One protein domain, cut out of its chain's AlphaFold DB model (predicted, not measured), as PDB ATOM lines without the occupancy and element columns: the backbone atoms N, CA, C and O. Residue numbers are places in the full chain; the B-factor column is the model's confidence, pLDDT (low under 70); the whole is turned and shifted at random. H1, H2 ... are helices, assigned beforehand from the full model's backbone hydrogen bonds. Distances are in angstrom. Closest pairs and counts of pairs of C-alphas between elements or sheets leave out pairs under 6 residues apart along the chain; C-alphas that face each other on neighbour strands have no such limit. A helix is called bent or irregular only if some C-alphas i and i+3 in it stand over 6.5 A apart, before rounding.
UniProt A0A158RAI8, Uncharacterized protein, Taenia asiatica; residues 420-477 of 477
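Overview. This is residues 420 to 477 of the 477 residues of an uncharacterized protein of Taenia asiatica (UniProt A0A158RAI8). Two helices of equal length, H2 and H3, make an open V that is narrow where H2 begins and H3 ends; the long link of residues 448 to 462 loops across its wide end, and the short helix H1 lies beyond the narrow end, crosswise to H2. The frame is loosely formed: no two helices clearly touch, and residues 457 to 468, the last part of the link with the first part of H3, stand free. The printed part has 58 residues with three named helices, in the order H1, H2, H3, and no named strand; the class is all helix. The whole is loose, with a radius of gyration of the C-alphas of 13.2 A, and only just elongated, spanning 36 by 23 by 19 A.

Arrangement. H2, residues 436 to 447, and H3, residues 463 to 474, are the longest helices, with 12 residues each. They are close but not clearly touching, with 1 pair of C-alphas within 8 A: their closest C-alphas, those of Val 437 and Leu 473, are 7.2 A apart. Their lines stand at a steep tilt of 52 degrees, and they run opposite ways; their centres are 14.9 A apart. H1, residues 423 to 430, is close to H2 but not clearly touching it. The closest C-alphas of these two are those of Glu 430 and Gln 436, 7.8 A apart. The lines of H1 and H2 are about perpendicular, at 89 degrees. H1 and H3 are apart. In H1, H2 and H3 every O i to N i+4 pair is within hydrogen-bond range.

Along the chain. H2 begins at C-alpha 436, at (244.678, 361.295, 206.022), and measures 16.3 A from first to last C-alpha. H3 measures 16.6 A and ends at C-alpha 474, at (255.767, 360.966, 208.369). H1 begins at C-alpha 423, at (247.394, 372.333, 206.256), and measures 10.6 A. No helix is bent or irregular.

Size, cuts and confidence. The two C-alphas farthest apart, those of Ala 429 and Glu 454, are 35.9 A apart. The link from H1 to H2 is tight, with 5 residues, and the link from H2 to H3 is long, with 15. The C-alphas of the long link lie 12 to 19 A from the mean of the C-alphas. The printed part has no cut and ends at Met 477, the chain's last residue. The mean pLDDT of the printed part is 86.9, and residue 477 is the one printed residue under 70.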
ATOM      1  N   GLY A 420     254.376 369.376 210.466       71.62
ATOM      2  CA  GLY A 420     255.125 370.614 210.196       71.62
ATOM      3  C   GLY A 420     254.902 371.195 208.793       71.62
ATOM      4  O   GLY A 420     255.625 372.097 208.379       71.62
ATOM      5  N   VAL A 421     253.913 370.680 208.057       79.00
ATOM      6  CA  VAL A 421     253.496 371.173 206.740       79.00
ATOM      7  C   VAL A 421     252.218 371.997 206.890       79.00
ATOM      8  O   VAL A 421     251.330 371.642 207.664       79.00
ATOM      9  N   ASP A 422     252.113 373.091 206.133       79.81
ATOM     10  CA  ASP A 422     250.888 373.887 206.049       79.81
ATOM     11  C   ASP A 422     249.680 373.022 205.657       79.81
ATOM     12  O   ASP A 422     249.718 372.286 204.666       79.81
ATOM     13  N   LEU A 423     248.590 373.155 206.417       84.44
ATOM     14  CA  LEU A 423     247.394 372.333 206.256       84.44
ATOM     15  C   LEU A 423     246.819 372.442 204.841       84.44
ATOM     16  O   LEU A 423     246.509 371.419 204.233       84.44
ATOM     17  N   THR A 424     246.729 373.660 204.296       82.62
ATOM     18  CA  THR A 424     246.198 373.915 202.943       82.62
ATOM     19  C   THR A 424     247.045 373.213 201.883       82.62
ATOM     20  O   THR A 424     246.532 372.620 200.931       82.62
ATOM     21  N   SER A 425     248.361 373.257 202.057       80.38
ATOM     22  CA  SER A 425     249.317 372.608 201.168       80.38
ATOM     23  C   SER A 425     249.225 371.084 201.244       80.38
ATOM     24  O   SER A 425     249.239 370.434 200.197       80.38
ATOM     25  N   LEU A 426     249.071 370.526 202.449       84.62
ATOM     26  CA  LEU A 426     248.940 369.088 202.683       84.62
ATOM     27  C   LEU A 426     247.654 368.524 202.064       84.62
ATOM     28  O   LEU A 426     247.719 367.599 201.258       84.62
ATOM     29  N   VAL A 427     246.492 369.120 202.357       87.50
ATOM     30  CA  VAL A 427     245.200 368.634 201.834       87.50
ATOM     31  C   VAL A 427     245.124 368.722 200.309       87.50
ATOM     32  O   VAL A 427     244.618 367.808 199.655       87.50
ATOM     33  N   ARG A 428     245.716 369.771 199.718       84.69
ATOM     34  CA  ARG A 428     245.828 369.915 198.262       84.69
ATOM     35  C   ARG A 428     246.724 368.840 197.648       84.69
ATOM     36  O   ARG A 428     246.400 368.333 196.580       84.69
ATOM     37  N   ALA A 429     247.837 368.495 198.297       82.19
ATOM     38  CA  ALA A 429     248.737 367.443 197.824       82.19
ATOM     39  C   ALA A 429     248.114 366.040 197.940       82.19
ATOM     40  O   ALA A 429     248.357 365.189 197.088       82.19
ATOM     41  N   GLU A 430     247.297 365.807 198.968       86.81
ATOM     42  CA  GLU A 430     246.558 364.554 199.163       86.81
ATOM     43  C   GLU A 430     245.272 364.461 198.324       86.81
ATOM     44  O   GLU A 430     244.683 363.384 198.240       86.81
ATOM     45  N   ASN A 431     244.841 365.568 197.705       89.00
ATOM     46  CA  ASN A 431     243.548 365.720 197.034       89.00
ATOM     47  C   ASN A 431     242.361 365.356 197.949       89.00
ATOM     48  O   ASN A 431     241.479 364.574 197.588       89.00
ATOM     49  N   ARG A 432     242.375 365.893 199.173       90.00
ATOM     50  CA  ARG A 432     241.372 365.647 200.220       90.00
ATOM     51  C   ARG A 432     240.927 366.960 200.858       90.00
ATOM     52  O   ARG A 432     241.530 368.001 200.633       90.00
ATOM     53  N   THR A 433     239.868 366.913 201.660       92.19
ATOM     54  CA  THR A 433     239.420 368.041 202.500       92.19
ATOM     55  C   THR A 433     239.969 367.961 203.924       92.19
ATOM     56  O   THR A 433     240.129 368.982 204.583       92.19
ATOM     57  N   VAL A 434     240.288 366.749 204.384       91.75
ATOM     58  CA  VAL A 434     240.851 366.458 205.704       91.75
ATOM     59  C   VAL A 434     242.097 365.586 205.510       91.75
ATOM     60  O   VAL A 434     242.005 364.590 204.785       91.75
ATOM     61  N   PRO A 435     243.243 365.922 206.134       91.00
ATOM     62  CA  PRO A 435     244.453 365.113 206.048       91.00
ATOM     63  C   PRO A 435     244.229 363.665 206.478       91.00
ATOM     64  O   PRO A 435     243.585 363.401 207.500       91.00
ATOM     65  N   GLN A 436     244.829 362.725 205.752       89.81
ATOM     66  CA  GLN A 436     244.678 361.295 206.022       89.81
ATOM     67  C   GLN A 436     245.107 360.914 207.445       89.81
ATOM     68  O   GLN A 436     244.516 360.011 208.040       89.81
ATOM     69  N   VAL A 437     246.105 361.603 208.006       91.12
ATOM     70  CA  VAL A 437     246.556 361.378 209.384       91.12
ATOM     71  C   VAL A 437     245.447 361.631 210.404       91.12
ATOM     72  O   VAL A 437     245.251 360.811 211.295       91.12
ATOM     73  N   LEU A 438     244.663 362.703 210.242       92.88
ATOM     74  CA  LEU A 438     243.562 363.011 211.154       92.88
ATOM     75  C   LEU A 438     242.469 361.951 211.045       92.88
ATOM     76  O   LEU A 438     242.010 361.447 212.065       92.88
ATOM     77  N   VAL A 439     242.118 361.557 209.817       93.75
ATOM     78  CA  VAL A 439     241.121 360.507 209.570       93.75
ATOM     79  C   VAL A 439     241.537 359.189 210.230       93.75
ATOM     80  O   VAL A 439     240.737 358.584 210.937       93.75
ATOM     81  N   LYS A 440     242.793 358.757 210.044       92.38
ATOM     82  CA  LYS A 440     243.312 357.517 210.645       92.38
ATOM     83  C   LYS A 440     243.321 357.579 212.173       92.38
ATOM     84  O   LYS A 440     242.875 356.633 212.813       92.38
ATOM     85  N   CYS A 441     243.812 358.674 212.753       93.00
ATOM     86  CA  CYS A 441     243.906 358.820 214.206       93.00
ATOM     87  C   CYS A 441     242.526 358.862 214.875       93.00
ATOM     88  O   CYS A 441     242.337 358.211 215.899       93.00
ATOM     89  N   ILE A 442     241.564 359.587 214.295       94.38
ATOM     90  CA  ILE A 442     240.193 359.664 214.820       94.38
ATOM     91  C   ILE A 442     239.513 358.296 214.722       94.38
ATOM     92  O   ILE A 442     239.002 357.803 215.723       94.38
ATOM     93  N   ALA A 443     239.584 357.639 213.559       95.12
ATOM     94  CA  ALA A 443     238.980 356.321 213.371       95.12
ATOM     95  C   ALA A 443     239.552 355.275 214.342       95.12
ATOM     96  O   ALA A 443     238.810 354.468 214.897       95.12
ATOM     97  N   GLU A 444     240.866 355.292 214.588       94.31
ATOM     98  CA  GLU A 444     241.500 354.366 215.529       94.31
ATOM     99  C   GLU A 444     241.124 354.663 216.990       94.31
ATOM    100  O   GLU A 444     240.950 353.731 217.779       94.31
ATOM    101  N   LEU A 445     240.952 355.941 217.347       94.06
ATOM    102  CA  LEU A 445     240.455 356.343 218.661       94.06
ATOM    103  C   LEU A 445     239.028 355.825 218.884       94.06
ATOM    104  O   LEU A 445     238.754 355.200 219.908       94.06
ATOM    105  N   GLU A 446     238.135 356.037 217.919       94.69
ATOM    106  CA  GLU A 446     236.742 355.582 217.979       94.69
ATOM    107  C   GLU A 446     236.650 354.054 218.043       94.69
ATOM    108  O   GLU A 446     235.967 353.509 218.911       94.69
ATOM    109  N   ARG A 447     237.414 353.348 217.200       95.75
ATOM    110  CA  ARG A 447     237.447 351.878 217.142       95.75
ATOM    111  C   ARG A 447     237.839 351.234 218.475       95.75
ATOM    112  O   ARG A 447     237.380 350.136 218.780       95.75
ATOM    113  N   ARG A 448     238.700 351.883 219.266       94.25
ATOM    114  CA  ARG A 448     239.139 351.394 220.587       94.25
ATOM    115  C   ARG A 448     238.206 351.790 221.735       94.25
ATOM    116  O   ARG A 448     238.514 351.475 222.880       94.25
ATOM    117  N   GLY A 449     237.105 352.489 221.460       91.62
ATOM    118  CA  GLY A 449     236.255 353.050 222.509       91.62
ATOM    119  C   GLY A 449     236.904 354.244 223.218       91.62
ATOM    120  O   GLY A 449     236.637 354.502 224.388       91.62
ATOM    121  N   GLY A 450     237.761 355.003 222.533       87.00
ATOM    122  CA  GLY A 450     238.435 356.171 223.108       87.00
ATOM    123  C   GLY A 450     237.467 357.236 223.636       87.00
ATOM    124  O   GLY A 450     237.775 357.909 224.611       87.00
ATOM    125  N   LEU A 451     236.265 357.329 223.058       87.44
ATOM    126  CA  LEU A 451     235.200 358.237 223.505       87.44
ATOM    127  C   LEU A 451     234.643 357.897 224.897       87.44
ATOM    128  O   LEU A 451     234.123 358.782 225.567       87.44
ATOM    129  N   VAL A 452     234.758 356.638 225.334       90.94
ATOM    130  CA  VAL A 452     234.356 356.206 226.685       90.94
ATOM    131  C   VAL A 452     235.543 356.114 227.646       90.94
ATOM    132  O   VAL A 452     235.367 355.804 228.821       90.94
ATOM    133  N   THR A 453     236.759 356.378 227.161       90.25
ATOM    134  CA  THR A 453     237.975 356.329 227.975       90.25
ATOM    135  C   THR A 453     238.093 357.599 228.813       90.25
ATOM    136  O   THR A 453     238.074 358.714 228.284       90.25
ATOM    137  N   GLU A 454     238.246 357.441 230.129       91.00
ATOM    138  CA  GLU A 454     238.412 358.572 231.038       91.00
ATOM    139  C   GLU A 454     239.663 359.387 230.676       91.00
ATOM    140  O   GLU A 454     240.756 358.854 230.491       91.00
ATOM    141  N   GLY A 455     239.502 360.708 230.573       89.69
ATOM    142  CA  GLY A 455     240.627 361.612 230.354       89.69
ATOM    143  C   GLY A 455     241.215 361.588 228.939       89.69
ATOM    144  O   GLY A 455     242.342 362.059 228.761       89.69
ATOM    145  N   VAL A 456     240.479 361.105 227.930       90.31
ATOM    146  CA  VAL A 456     240.860 361.259 226.515       90.31
ATOM    147  C   VAL A 456     241.189 362.728 226.199       90.31
ATOM    148  O   VAL A 456     240.514 363.644 226.664       90.31
ATOM    149  N   TYR A 457     242.291 362.961 225.479       89.31
ATOM    150  CA  TYR A 457     242.900 364.279 225.217       89.31
ATOM    151  C   TYR A 457     243.412 365.074 226.435       89.31
ATOM    152  O   TYR A 457     244.083 366.088 226.244       89.31
ATOM    153  N   ARG A 458     243.163 364.625 227.672       91.38
ATOM    154  CA  ARG A 458     243.657 365.263 228.905       91.38
ATOM    155  C   ARG A 458     244.885 364.557 229.481       91.38
ATOM    156  O   ARG A 458     245.797 365.229 229.956       91.38
ATOM    157  N   VAL A 459     244.901 363.226 229.476       91.12
ATOM    158  CA  VAL A 459     246.011 362.427 230.014       91.12
ATOM    159  C   VAL A 459     247.104 362.300 228.945       91.12
ATOM    160  O   VAL A 459     246.824 361.783 227.860       91.12
ATOM    161  N   PRO A 460     248.341 362.771 229.201       88.62
ATOM    162  CA  PRO A 460     249.418 362.661 228.228       88.62
ATOM    163  C   PRO A 460     249.897 361.210 228.108       88.62
ATOM    164  O   PRO A 460     250.087 360.517 229.107       88.62
ATOM    165  N   GLY A 461     250.131 360.765 226.875       87.62
ATOM    166  CA  GLY A 461     250.826 359.506 226.611       87.62
ATOM    167  C   GLY A 461     252.330 359.602 226.885       87.62
ATOM    168  O   GLY A 461     252.877 360.684 227.122       87.62
ATOM    169  N   ASN A 462     253.015 358.458 226.808       92.00
ATOM    170  CA  ASN A 462     254.476 358.418 226.835       92.00
ATOM    171  C   ASN A 462     255.038 359.209 225.636       92.00
ATOM    172  O   ASN A 462     254.692 358.931 224.490       92.00
ATOM    173  N   GLN A 463     255.897 360.191 225.919       85.75
ATOM    174  CA  GLN A 463     256.424 361.131 224.925       85.75
ATOM    175  C   GLN A 463     257.269 360.457 223.838       85.75
ATOM    176  O   GLN A 463     257.189 360.861 222.684       85.75
ATOM    177  N   GLU A 464     258.038 359.426 224.186       83.12
ATOM    178  CA  GLU A 464     258.874 358.686 223.235       83.12
ATOM    179  C   GLU A 464     258.001 357.911 222.242       83.12
ATOM    180  O   GLU A 464     258.154 358.050 221.033       83.12
ATOM    181  N   ILE A 465     256.972 357.223 222.748       88.38
ATOM    182  CA  ILE A 465     256.007 356.485 221.917       88.38
ATOM    183  C   ILE A 465     255.231 357.433 220.988       88.38
ATOM    184  O   ILE A 465     254.963 357.098 219.834       88.38
ATOM    185  N   VAL A 466     254.852 358.618 221.475       87.50
ATOM    186  CA  VAL A 466     254.156 359.629 220.662       87.50
ATOM    187  C   VAL A 466     255.057 360.151 219.542       87.50
ATOM    188  O   VAL A 466     254.589 360.325 218.415       87.50
ATOM    189  N   GLU A 467     256.339 360.383 219.825       80.31
ATOM    190  CA  GLU A 467     257.303 360.839 218.822       80.31
ATOM    191  C   GLU A 467     257.582 359.750 217.775       80.31
ATOM    192  O   GLU A 467     257.519 360.031 216.577       80.31
ATOM    193  N   ASP A 468     257.777 358.500 218.195       84.44
ATOM    194  CA  ASP A 468     257.933 357.361 217.283       84.44
ATOM    195  C   ASP A 468     256.708 357.191 216.378       84.44
ATOM    196  O   ASP A 468     256.836 356.972 215.168       84.44
ATOM    197  N   PHE A 469     255.505 357.356 216.936       87.44
ATOM    198  CA  PHE A 469     254.264 357.317 216.170       87.44
ATOM    199  C   PHE A 469     254.176 358.464 215.152       87.44
ATOM    200  O   PHE A 469     253.816 358.237 213.995       87.44
ATOM    201  N   ARG A 470     254.568 359.687 215.536       85.69
ATOM    202  CA  ARG A 470     254.662 360.839 214.620       85.69
ATOM    203  C   ARG A 470     255.609 360.545 213.454       85.69
ATOM    204  O   ARG A 470     255.269 360.816 212.303       85.69
ATOM    205  N   ILE A 471     256.777 359.969 213.741       81.31
ATOM    206  CA  ILE A 471     257.781 359.607 212.731       81.31
ATOM    207  C   ILE A 471     257.261 358.496 211.811       81.31
ATOM    208  O   ILE A 471     257.468 358.566 210.599       81.31
ATOM    209  N   ALA A 472     256.565 357.489 212.345       83.31
ATOM    210  CA  ALA A 472     255.953 356.431 211.539       83.31
ATOM    211  C   ALA A 472     254.942 356.999 210.529       83.31
ATOM    212  O   ALA A 472     254.966 356.638 209.350       83.31
ATOM    213  N   LEU A 473     254.131 357.963 210.962       85.19
ATOM    214  CA  LEU A 473     253.170 358.659 210.112       85.19
ATOM    215  C   LEU A 473     253.844 359.540 209.040       85.19
ATOM    216  O   LEU A 473     253.405 359.522 207.892       85.19
ATOM    217  N   ASP A 474     254.939 360.243 209.362       78.62
ATOM    218  CA  ASP A 474     255.767 360.966 208.369       78.62
ATOM    219  C   ASP A 474     256.405 360.013 207.336       78.62
ATOM    220  O   ASP A 474     256.642 360.389 206.186       78.62
ATOM    221  N   LYS A 475     256.677 358.759 207.722       75.19
ATOM    222  CA  LYS A 475     257.147 357.694 206.818       75.19
ATOM    223  C   LYS A 475     256.018 357.080 205.974       75.19
ATOM    224  O   LYS A 475     256.301 356.285 205.079       75.19
ATOM    225  N   GLY A 476     254.763 357.460 206.218       70.31
ATOM    226  CA  GLY A 476     253.589 356.922 205.532       70.31
ATOM    227  C   GLY A 476     253.177 355.518 205.985       70.31
ATOM    228  O   GLY A 476     252.476 354.841 205.229       70.31
ATOM    229  N   MET A 477     253.616 355.083 207.173       52.25
ATOM    230  CA  MET A 477     253.260 353.789 207.774       52.25
ATOM    231  C   MET A 477     251.929 353.842 208.528       52.25
ATOM    232  O   MET A 477     251.575 354.913 209.073       52.25
TER     233      MET A 477